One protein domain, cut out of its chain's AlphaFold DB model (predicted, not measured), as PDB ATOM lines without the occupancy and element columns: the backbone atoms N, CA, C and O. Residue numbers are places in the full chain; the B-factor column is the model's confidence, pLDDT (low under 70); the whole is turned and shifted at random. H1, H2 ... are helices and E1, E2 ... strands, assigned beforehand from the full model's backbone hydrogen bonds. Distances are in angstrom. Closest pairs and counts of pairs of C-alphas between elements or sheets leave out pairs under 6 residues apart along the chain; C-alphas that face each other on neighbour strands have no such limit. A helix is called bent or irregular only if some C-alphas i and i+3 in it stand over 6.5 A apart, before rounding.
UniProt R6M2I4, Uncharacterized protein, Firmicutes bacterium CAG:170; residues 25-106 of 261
ATOM      1  N   PRO A  25      11.515 105.426  11.400       97.44
ATOM      2  CA  PRO A  25      12.173 106.508  12.130       97.44
ATOM      3  C   PRO A  25      12.947 107.437  11.193       97.44
ATOM      4  O   PRO A  25      13.637 106.959  10.296       97.44
ATOM      5  N   ALA A  26      12.878 108.753  11.415       95.62
ATOM      6  CA  ALA A  26      13.433 109.752  10.492       95.62
ATOM      7  C   ALA A  26      14.902 109.482  10.108       95.62
ATOM      8  O   ALA A  26      15.231 109.488   8.925       95.62
ATOM      9  N   ALA A  27      15.746 109.132  11.084       96.31
ATOM     10  CA  ALA A  27      17.164 108.814  10.880       96.31
ATOM     11  C   ALA A  27      17.428 107.547  10.035       96.31
ATOM     12  O   ALA A  27      18.557 107.314   9.619       96.31
ATOM     13  N   LYS A  28      16.405 106.718   9.795       95.62
ATOM     14  CA  LYS A  28      16.478 105.449   9.054       95.62
ATOM     15  C   LYS A  28      15.729 105.478   7.723       95.62
ATOM     16  O   LYS A  28      15.743 104.487   7.003       95.62
ATOM     17  N   ARG A  29      15.080 106.592   7.368       95.62
ATOM     18  CA  ARG A  29      14.249 106.670   6.154       95.62
ATOM     19  C   ARG A  29      15.048 106.512   4.867       95.62
ATOM     20  O   ARG A  29      14.576 105.819   3.979       95.62
ATOM     21  N   VAL A  30      16.239 107.109   4.782       94.19
ATOM     22  CA  VAL A  30      17.109 106.982   3.598       94.19
ATOM     23  C   VAL A  30      17.585 105.539   3.434       94.19
ATOM     24  O   VAL A  30      17.433 104.972   2.361       94.19
ATOM     25  N   GLU A  31      18.061 104.919   4.518       93.88
ATOM     26  CA  GLU A  31      18.445 103.499   4.538       93.88
ATOM     27  C   GLU A  31      17.271 102.600   4.123       93.88
ATOM     28  O   GLU A  31      17.418 101.714   3.290       93.88
ATOM     29  N   ARG A  32      16.065 102.858   4.645       95.12
ATOM     30  CA  ARG A  32      14.877 102.084   4.274       95.12
ATOM     31  C   ARG A  32      14.481 102.287   2.813       95.12
ATOM     32  O   ARG A  32      14.087 101.322   2.164       95.12
ATOM     33  N   ALA A  33      14.562 103.513   2.302       95.25
ATOM     34  CA  ALA A  33      14.275 103.816   0.905       95.25
ATOM     35  C   ALA A  33      15.255 103.101  -0.037       95.25
ATOM     36  O   ALA A  33      14.817 102.509  -1.019       95.25
ATOM     37  N   GLU A  34      16.548 103.078   0.299       95.44
ATOM     38  CA  GLU A  34      17.562 102.325  -0.448       95.44
ATOM     39  C   GLU A  34      17.266 100.820  -0.434       95.44
ATOM     40  O   GLU A  34      17.207 100.207  -1.498       95.44
ATOM     41  N   GLN A  35      16.948 100.236   0.726       93.12
ATOM     42  CA  GLN A  35      16.607  98.811   0.825       93.12
ATOM     43  C   GLN A  35      15.390  98.441  -0.031       93.12
ATOM     44  O   GLN A  35      15.346  97.369  -0.641       93.12
ATOM     45  N   LEU A  36      14.378  99.315  -0.063       94.62
ATOM     46  CA  LEU A  36      13.199  99.142  -0.911       94.62
ATOM     47  C   LEU A  36      13.575  99.257  -2.395       94.62
ATOM     48  O   LEU A  36      13.131  98.425  -3.185       94.62
ATOM     49  N   ALA A  37      14.428 100.217  -2.768       94.75
ATOM     50  CA  ALA A  37      14.942 100.360  -4.130       94.75
ATOM     51  C   ALA A  37      15.709  99.116  -4.590       94.75
ATOM     52  O   ALA A  37      15.388  98.544  -5.632       94.75
ATOM     53  N   TRP A  38      16.634  98.620  -3.771       93.44
ATOM     54  CA  TRP A  38      17.346  97.377  -4.033       93.44
ATOM     55  C   TRP A  38      16.394  96.178  -4.179       93.44
ATOM     56  O   TRP A  38      16.534  95.353  -5.086       93.44
ATOM     57  N   HIS A  39      15.367  96.087  -3.329       91.06
ATOM     58  CA  HIS A  39      14.362  95.033  -3.450       91.06
ATOM     59  C   HIS A  39      13.606  95.096  -4.786       91.06
ATOM     60  O   HIS A  39      13.416  94.058  -5.422       91.06
ATOM     61  N   MET A  40      13.222  96.297  -5.236       90.38
ATOM     62  CA  MET A  40      12.602  96.499  -6.551       90.38
ATOM     63  C   MET A  40      13.532  96.051  -7.682       90.38
ATOM     64  O   MET A  40      13.103  95.294  -8.555       90.38
ATOM     65  N   MET A  41      14.814  96.424  -7.633       91.00
ATOM     66  CA  MET A  41      15.808  96.015  -8.633       91.00
ATOM     67  C   MET A  41      15.919  94.490  -8.741       91.00
ATOM     68  O   MET A  41      15.898  93.951  -9.846       91.00
ATOM     69  N   LYS A  42      15.949  93.769  -7.610       89.00
ATOM     70  CA  LYS A  42      15.972  92.295  -7.610       89.00
ATOM     71  C   LYS A  42      14.724  91.673  -8.243       89.00
ATOM     72  O   LYS A  42      14.822  90.644  -8.919       89.00
ATOM     73  N   ILE A  43      13.545  92.260  -8.026       87.44
ATOM     74  CA  ILE A  43      12.295  91.794  -8.650       87.44
ATOM     75  C   ILE A  43      12.371  91.979 -10.168       87.44
ATOM     76  O   ILE A  43      12.071  91.040 -10.908       87.44
ATOM     77  N   VAL A  44      12.814  93.152 -10.630       85.06
ATOM     78  CA  VAL A  44      12.973  93.454 -12.062       85.06
ATOM     79  C   VAL A  44      13.994  92.510 -12.703       85.06
ATOM     80  O   VAL A  44      13.666  91.822 -13.670       85.06
ATOM     81  N   ALA A  45      15.188  92.380 -12.117       82.50
ATOM     82  CA  ALA A  45      16.265  91.539 -12.642       82.50
ATOM     83  C   ALA A  45      15.920  90.039 -12.671       82.50
ATOM     84  O   ALA A  45      16.411  89.300 -13.516       82.50
ATOM     85  N   SER A  46      15.033  89.570 -11.790       77.12
ATOM     86  CA  SER A  46      14.547  88.180 -11.794       77.12
ATOM     87  C   SER A  46      13.295  87.956 -12.661       77.12
ATOM     88  O   SER A  46      12.607  86.934 -12.503       77.12
ATOM     89  N   SER A  47      12.981  88.912 -13.548       68.19
ATOM     90  CA  SER A  47      11.790  88.945 -14.410       68.19
ATOM     91  C   SER A  47      10.493  88.730 -13.617       68.19
ATOM     92  O   SER A  47       9.712  87.814 -13.891       68.19
ATOM     93  N   GLY A  48      10.299  89.515 -12.552       56.19
ATOM     94  CA  GLY A  48       9.138  89.417 -11.657       56.19
ATOM     95  C   GLY A  48       9.212  88.245 -10.672       56.19
ATOM     96  O   GLY A  48       8.192  87.749 -10.194       56.19
ATOM     97  N   GLY A  49      10.409  87.724 -10.402       55.06
ATOM     98  CA  GLY A  49      10.622  86.662  -9.429       55.06
ATOM     99  C   GLY A  49      10.608  87.136  -7.983       55.06
ATOM    100  O   GLY A  49      11.262  88.106  -7.628       55.06
ATOM    101  N   GLY A  50       9.898  86.407  -7.119       58.41
ATOM    102  CA  GLY A  50       9.994  86.604  -5.673       58.41
ATOM    103  C   GLY A  50      11.243  85.947  -5.052       58.41
ATOM    104  O   GLY A  50      11.970  85.221  -5.740       58.41
ATOM    105  N   PRO A  51      11.435  86.089  -3.724       58.47
ATOM    106  CA  PRO A  51      12.587  85.569  -2.964       58.47
ATOM    107  C   PRO A  51      12.903  84.067  -3.112       58.47
ATOM    108  O   PRO A  51      13.975  83.595  -2.734       58.47
ATOM    109  N   GLY A  52      11.976  83.290  -3.673       56.28
ATOM    110  CA  GLY A  52      12.147  81.863  -3.935       56.28
ATOM    111  C   GLY A  52      12.987  81.513  -5.170       56.28
ATOM    112  O   GLY A  52      13.426  80.367  -5.249       56.28
ATOM    113  N   LYS A  53      13.223  82.440  -6.114       68.31
ATOM    114  CA  LYS A  53      13.930  82.151  -7.382       68.31
ATOM    115  C   LYS A  53      15.461  82.200  -7.235       68.31
ATOM    116  O   LYS A  53      15.991  82.995  -6.461       68.31
ATOM    117  N   SER A  54      16.176  81.381  -8.012       67.44
ATOM    118  CA  SER A  54      17.645  81.241  -7.964       67.44
ATOM    119  C   SER A  54      18.393  82.560  -8.179       67.44
ATOM    120  O   SER A  54      19.285  82.876  -7.397       67.44
ATOM    121  N   TYR A  55      17.985  83.362  -9.168       69.88
ATOM    122  CA  TYR A  55      18.586  84.675  -9.441       69.88
ATOM    123  C   TYR A  55      18.410  85.656  -8.277       69.88
ATOM    124  O   TYR A  55      19.365  86.310  -7.870       69.88
ATOM    125  N   PHE A  56      17.218  85.702  -7.672       77.56
ATOM    126  CA  PHE A  56      16.966  86.550  -6.503       77.56
ATOM    127  C   PHE A  56      17.879  86.170  -5.328       77.56
ATOM    128  O   PHE A  56      18.451  87.039  -4.668       77.56
ATOM    129  N   ARG A  57      18.045  84.863  -5.076       76.06
ATOM    130  CA  ARG A  57      18.931  84.367  -4.012       76.06
ATOM    131  C   ARG A  57      20.398  84.681  -4.283       76.06
ATOM    132  O   ARG A  57      21.089  85.060  -3.346       76.06
ATOM    133  N   ALA A  58      20.851  84.556  -5.531       75.62
ATOM    134  CA  ALA A  58      22.222  84.885  -5.912       75.62
ATOM    135  C   ALA A  58      22.548  86.356  -5.613       75.62
ATOM    136  O   ALA A  58      23.542  86.632  -4.955       75.62
ATOM    137  N   MET A  59      21.655  87.280  -5.985       79.00
ATOM    138  CA  MET A  59      21.806  88.710  -5.680       79.00
ATOM    139  C   MET A  59      21.783  89.005  -4.170       79.00
ATOM    140  O   MET A  59      22.434  89.933  -3.705       79.00
ATOM    141  N   THR A  60      21.063  88.198  -3.387       83.06
ATOM    142  CA  THR A  60      20.970  88.371  -1.927       83.06
ATOM    143  C   THR A  60      22.227  87.880  -1.191       83.06
ATOM    144  O   THR A  60      22.463  88.271  -0.052       83.06
ATOM    145  N   ALA A  61      23.050  87.033  -1.818       81.06
ATOM    146  CA  ALA A  61      24.173  86.369  -1.151       81.06
ATOM    147  C   ALA A  61      25.252  87.339  -0.638       81.06
ATOM    148  O   ALA A  61      25.899  87.040   0.363       81.06
ATOM    149  N   ASN A  62      25.406  88.493  -1.294       81.12
ATOM    150  CA  ASN A  62      26.450  89.470  -0.977       81.12
ATOM    151  C   ASN A  62      25.924  90.696  -0.207       81.12
ATOM    152  O   ASN A  62      26.669  91.648   0.033       81.12
ATOM    153  N   GLU A  63      24.650  90.692   0.194       88.75
ATOM    154  CA  GLU A  63      24.044  91.804   0.927       88.75
ATOM    155  C   GLU A  63      24.641  91.974   2.323       88.75
ATOM    156  O   GLU A  63      24.801  91.014   3.078       88.75
ATOM    157  N   ASN A  64      24.887  93.227   2.706       88.62
ATOM    158  CA  ASN A  64      25.401  93.616   4.016       88.62
ATOM    159  C   ASN A  64      26.720  92.915   4.390       88.62
ATOM    160  O   ASN A  64      27.037  92.780   5.584       88.62
ATOM    161  N   MET A  65      27.493  92.475   3.389       87.75
ATOM    162  CA  MET A  65      28.830  91.940   3.608       87.75
ATOM    163  C   MET A  65      29.735  93.028   4.182       87.75
ATOM    164  O   MET A  65      29.756  94.170   3.715       87.75
ATOM    165  N   ASP A  66      30.490  92.664   5.214       87.50
ATOM    166  CA  ASP A  66      31.472  93.544   5.833       87.50
ATOM    167  C   ASP A  66      32.828  93.364   5.155       87.50
ATOM    168  O   ASP A  66      33.666  92.563   5.579       87.50
ATOM    169  N   ARG A  67      33.043  94.117   4.076       88.06
ATOM    170  CA  ARG A  67      34.285  94.035   3.306       88.06
ATOM    171  C   ARG A  67      35.527  94.422   4.110       88.06
ATOM    172  O   ARG A  67      36.603  93.933   3.802       88.06
ATOM    173  N   ARG A  68      35.400  95.222   5.178       87.62
ATOM    174  CA  ARG A  68      36.538  95.640   6.024       87.62
ATOM    175  C   ARG A  68      37.159  94.472   6.791       87.62
ATOM    176  O   ARG A  68      38.301  94.572   7.223       87.62
ATOM    177  N   SER A  69      36.395  93.396   6.974       84.69
ATOM    178  CA  SER A  69      36.841  92.171   7.640       84.69
ATOM    179  C   SER A  69      37.490  91.150   6.697       84.69
ATOM    180  O   SER A  69      38.056  90.168   7.171       84.69
ATOM    181  N   ALA A  70      37.409  91.358   5.378       85.50
ATOM    182  CA  ALA A  70      37.989  90.454   4.393       85.50
ATOM    183  C   ALA A  70      39.498  90.694   4.240       85.50
ATOM    184  O   ALA A  70      39.970  91.819   4.368       85.50
ATOM    185  N   GLU A  71      40.247  89.640   3.906       86.62
ATOM    186  CA  GLU A  71      41.684  89.733   3.599       86.62
ATOM    187  C   GLU A  71      41.950  90.631   2.378       86.62
ATOM    188  O   GLU A  71      42.913  91.393   2.355       86.62
ATOM    189  N   ALA A  72      41.039  90.598   1.401       86.06
ATOM    190  CA  ALA A  72      41.021  91.486   0.247       86.06
ATOM    191  C   ALA A  72      39.651  92.191   0.140       86.06
ATOM    192  O   ALA A  72      38.784  91.733  -0.607       86.06
ATOM    193  N   PRO A  73      39.421  93.305   0.871       85.75
ATOM    194  CA  PRO A  73      38.150  94.049   0.871       85.75
ATOM    195  C   PRO A  73      37.635  94.437  -0.520       85.75
ATOM    196  O   PRO A  73      36.435  94.494  -0.771       85.75
ATOM    197  N   GLN A  74      38.563  94.696  -1.430       80.50
ATOM    198  CA  GLN A  74      38.331  95.081  -2.813       80.50
ATOM    199  C   GLN A  74      37.922  93.909  -3.724       80.50
ATOM    200  O   GLN A  74      37.543  94.129  -4.870       80.50
ATOM    201  N   GLN A  75      38.010  92.671  -3.226       83.50
ATOM    202  CA  GLN A  75      37.573  91.446  -3.903       83.50
ATOM    203  C   GLN A  75      36.262  90.893  -3.324       83.50
ATOM    204  O   GLN A  75      35.916  89.733  -3.545       83.50
ATOM    205  N   VAL A  76      35.510  91.707  -2.581       85.06
ATOM    206  CA  VAL A  76      34.174  91.326  -2.117       85.06
ATOM    207  C   VAL A  76      33.141  91.788  -3.158       85.06
ATOM    208  O   VAL A  76      33.055  92.991  -3.400       85.06
ATOM    209  N   PRO A  77      32.350  90.881  -3.767       86.00
ATOM    210  CA  PRO A  77      31.441  91.196  -4.878       86.00
ATOM    211  C   PRO A  77      30.152  91.884  -4.404       86.00
ATOM    212  O   PRO A  77      29.061  91.315  -4.439       86.00
ATOM    213  N   VAL A  78      30.286  93.118  -3.925       88.69
ATOM    214  CA  VAL A  78      29.186  93.929  -3.375       88.69
ATOM    215  C   VAL A  78      28.500  94.813  -4.415       88.69
ATOM    216  O   VAL A  78      27.387  95.278  -4.169       88.69
ATOM    217  N   ASN A  79      29.135  95.029  -5.568       90.56
ATOM    218  CA  ASN A  79      28.575  95.814  -6.662       90.56
ATOM    219  C   ASN A  79      27.775  94.920  -7.617       90.56
ATOM    220  O   ASN A  79      28.191  93.813  -7.971       90.56
ATOM    221  N   ASN A  80      26.607  95.413  -8.015       90.25
ATOM    222  CA  ASN A  80      25.636  94.739  -8.862       90.25
ATOM    223  C   ASN A  80      25.318  95.634 -10.060       90.25
ATOM    224  O   ASN A  80      24.934  96.789  -9.872       90.25
ATOM    225  N   TYR A  81      25.425  95.092 -11.270       90.50
ATOM    226  CA  TYR A  81      25.143  95.792 -12.519       90.50
ATOM    227  C   TYR A  81      24.099  95.024 -13.323       90.50
ATOM    228  O   TYR A  81      24.261  93.842 -13.622       90.50
ATOM    229  N   PHE A  82      23.025  95.700 -13.698       89.50
ATOM    230  CA  PHE A  82      22.000  95.143 -14.560       89.50
ATOM    231  C   PHE A  82      21.802  96.065 -15.750       89.50
ATOM    232  O   PHE A  82      21.612  97.273 -15.584       89.50
ATOM    233  N   ASP A  83      21.838  95.481 -16.940       89.56
ATOM    234  CA  ASP A  83      21.699  96.217 -18.185       89.56
ATOM    235  C   ASP A  83      20.603  95.587 -19.042       89.56
ATOM    236  O   ASP A  83      20.672  94.403 -19.373       89.56
ATOM    237  N   PHE A  84      19.586  96.378 -19.377       89.88
ATOM    238  CA  PHE A  84      18.427  95.984 -20.172       89.88
ATOM    239  C   PHE A  84      18.189  97.025 -21.265       89.88
ATOM    240  O   PHE A  84      18.533  98.188 -21.089       89.88
ATOM    241  N   ASP A  85      17.485  96.667 -22.341       90.06
ATOM    242  CA  ASP A  85      17.133  97.636 -23.397       90.06
ATOM    243  C   ASP A  85      16.292  98.821 -22.879       90.06
ATOM    244  O   ASP A  85      16.290  99.889 -23.479       90.06
ATOM    245  N   GLY A  86      15.582  98.646 -21.758       90.75
ATOM    246  CA  GLY A  86      14.809  99.709 -21.107       90.75
ATOM    247  C   GLY A  86      15.620 100.618 -20.178       90.75
ATOM    248  O   GLY A  86      15.076 101.600 -19.675       90.75
ATOM    249  N   GLY A  87      16.890 100.302 -19.913       94.00
ATOM    250  CA  GLY A  87      17.780 101.119 -19.094       94.00
ATOM    251  C   GLY A  87      18.744 100.322 -18.218       94.00
ATOM    252  O   GLY A  87      18.797  99.092 -18.259       94.00
ATOM    253  N   ILE A  88      19.498 101.048 -17.396       94.50
ATOM    254  CA  ILE A  88      20.507 100.487 -16.495       94.50
ATOM    255  C   ILE A  88      20.061 100.576 -15.039       94.50
ATOM    256  O   ILE A  88      19.420 101.539 -14.606       94.50
ATOM    257  N   MET A  89      20.445  99.571 -14.262       94.38
ATOM    258  CA  MET A  89      20.300  99.563 -12.815       94.38
ATOM    259  C   MET A  89      21.621  99.138 -12.179       94.38
ATOM    260  O   MET A  89      22.224  98.151 -12.593       94.38
ATOM    261  N   GLN A  90      22.072  99.858 -11.158       93.56
ATOM    262  CA  GLN A  90      23.307  99.555 -10.441       93.56
ATOM    263  C   GLN A  90      23.088  99.657  -8.936       93.56
ATOM    264  O   GLN A  90      22.346 100.526  -8.486       93.56
ATOM    265  N   ALA A  91      23.734  98.803  -8.150       93.88
ATOM    266  CA  ALA A  91      23.689  98.906  -6.695       93.88
ATOM    267  C   ALA A  91      24.989  98.448  -6.043       93.88
ATOM    268  O   ALA A  91      25.595  97.476  -6.489       93.88
ATOM    269  N   CYS A  92      25.352  99.087  -4.935       92.94
ATOM    270  CA  CYS A  92      26.280  98.518  -3.962       92.94
ATOM    271  C   CYS A  92      25.487  98.095  -2.736       92.94
ATOM    272  O   CYS A  92      24.679  98.867  -2.221       92.94
ATOM    273  N   VAL A  93      25.722  96.868  -2.281       92.12
ATOM    274  CA  VAL A  93      25.045  96.282  -1.115       92.12
ATOM    275  C   VAL A  93      26.021  95.980   0.025       92.12
ATOM    276  O   VAL A  93      25.766  95.107   0.854       92.12
ATOM    277  N   ALA A  94      27.163  96.671   0.057       91.44
ATOM    278  CA  ALA A  94      28.150  96.539   1.121       91.44
ATOM    279  C   ALA A  94      27.647  97.190   2.406       91.44
ATOM    280  O   ALA A  94      27.146  98.309   2.381       91.44
ATOM    281  N   ARG A  95      27.903  96.567   3.562       90.25
ATOM    282  CA  ARG A  95      27.478  97.112   4.865       90.25
ATOM    283  C   ARG A  95      27.926  98.558   5.094       90.25
ATOM    284  O   ARG A  95      27.243  99.318   5.776       90.25
ATOM    285  N   ASP A  96      29.112  98.911   4.609       89.69
ATOM    286  CA  ASP A  96      29.703 100.227   4.816       89.69
ATOM    287  C   ASP A  96      29.329 101.258   3.746       89.69
ATOM    288  O   ASP A  96      29.610 102.441   3.946       89.69
ATOM    289  N   PHE A  97      28.704 100.838   2.645       90.94
ATOM    290  CA  PHE A  97      28.241 101.732   1.594       90.94
ATOM    291  C   PHE A  97      27.123 101.087   0.768       90.94
ATOM    292  O   PHE A  97      27.353 100.138   0.024       90.94
ATOM    293  N   HIS A  98      25.922 101.648   0.888       92.56
ATOM    294  CA  HIS A  98      24.744 101.228   0.143       92.56
ATOM    295  C   HIS A  98      24.342 102.296  -0.870       92.56
ATOM    296  O   HIS A  98      24.254 103.478  -0.522       92.56
ATOM    297  N   TYR A  99      24.057 101.884  -2.104       94.69
ATOM    298  CA  TYR A  99      23.398 102.743  -3.082       94.69
ATOM    299  C   TYR A  99      22.538 101.920  -4.037       94.69
ATOM    300  O   TYR A  99      22.848 100.769  -4.334       94.69
ATOM    301  N   ALA A 100      21.512 102.566  -4.585       95.44
ATOM    302  CA  ALA A 100      20.734 102.072  -5.710       95.44
ATOM    303  C   ALA A 100      20.613 103.186  -6.758       95.44
ATOM    304  O   ALA A 100      20.206 104.304  -6.443       95.44
ATOM    305  N   LEU A 101      20.977 102.879  -7.999       95.50
ATOM    306  CA  LEU A 101      20.877 103.746  -9.165       95.50
ATOM    307  C   LEU A 101      19.977 103.063 -10.191       95.50
ATOM    308  O   LEU A 101      20.241 101.934 -10.597       95.50
ATOM    309  N   VAL A 102      18.930 103.759 -10.624       95.06
ATOM    310  CA  VAL A 102      18.028 103.312 -11.687       95.06
ATOM    311  C   VAL A 102      17.961 104.427 -12.716       95.06
ATOM    312  O   VAL A 102      17.580 105.548 -12.389       95.06
ATOM    313  N   MET A 103      18.348 104.125 -13.950       95.75
ATOM    314  CA  MET A 103      18.337 105.075 -15.057       95.75
ATOM    315  C   MET A 103      17.628 104.427 -16.243       95.75
ATOM    316  O   MET A 103      18.274 103.708 -17.007       95.75
ATOM    317  N   PRO A 104      16.316 104.663 -16.416       95.81
ATOM    318  CA  PRO A 104      15.623 104.298 -17.644       95.81
ATOM    319  C   PRO A 104      16.337 104.899 -18.857       95.81
ATOM    320  O   PRO A 104      16.922 105.983 -18.766       95.81
ATOM    321  N   GLU A 105      16.315 104.198 -19.982       95.81
ATOM    322  CA  GLU A 105      16.893 104.737 -21.206       95.81
ATOM    323  C   GLU A 105      16.009 105.878 -21.747       95.81
ATOM    324  O   GLU A 105      14.795 105.694 -21.873       95.81
ATOM    325  N   PRO A 106      16.577 107.060 -22.059       95.50
ATOM    326  CA  PRO A 106      15.834 108.136 -22.711       95.50
ATOM    327  C   PRO A 106      15.305 107.710 -24.085       95.50
ATOM    328  O   PRO A 106      15.915 106.880 -24.752       95.50
TER     329      PRO A 106
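This is residues 25 to 106 of the 261 residues of an uncharacterized protein of Firmicutes bacterium CAG:170 (UniProt R6M2I4). One long helix, H1, crosses slantwise over one face of a three-stranded sheet whose other face is bare, and its first residues, 26 to 30, stick out free. The short H2 folds back beside the last residues of H1, and the loop of residues 61 to 78 reaches out beyond one end of the strands. The printed part has 82 residues, with H1, H2, E1, E2 and E3 along the chain; the class is mixed. The sheet, E1 - E2 - E3, is a meander, each strand the antiparallel neighbour of the one before. The whole is compact, with a radius of gyration of the C-alphas of 13.4 A and spans of 37 by 32 by 29 A.

H1, residues 26 to 45, is on the sheet of E1, residues 79 to 84, E2, residues 87 to 94, and E3, residues 97 to 104, making two layers, a helix on one face of a sheet. Its height over the sheet is 7.9 A; it lies over E2 and E3, at 52 degrees to E3 on the local plane. The closest C-alphas of H1 and E3 are those of Trp 38 and Ala 100, 6.0 A apart. H2, residues 54 to 60, forms a helical hairpin with H1 at a shallow tilt of 24 degrees, opposite ways; H1 touches it with residues 42 to 45 alone, the closest C-alphas being Lys 42 and Phe 56, 5.9 A. H2 is only just not on the sheet, with 4 pairs of C-alphas within 10 A. In the hairpin E1 and E2, N 82 and O 89 are within hydrogen-bond range at 2.8 A; in E2 and E3, N 90 and O 101 at 2.8 A. Every O i to N i+4 pair is within range in H2, and 14 of 16 in H1.

H1 begins at C-alpha 26 (13.433, 109.752, 10.492) and spans 29.6 A; it is irregular, with C-alphas 27 and 30 at 7.5 A. H2 spans 9.9 A, E1 16.9 A, E2 23.2 A and E3 23.1 A, ending at C-alpha 104 (15.623, 104.298, -17.644).

The C-alphas farthest apart, of Glu 71 and Pro 106, are 41.2 A apart. The printed part has no cut, and the link from H2 to E1 is long. Residues 47 to 55 have pLDDT under 70.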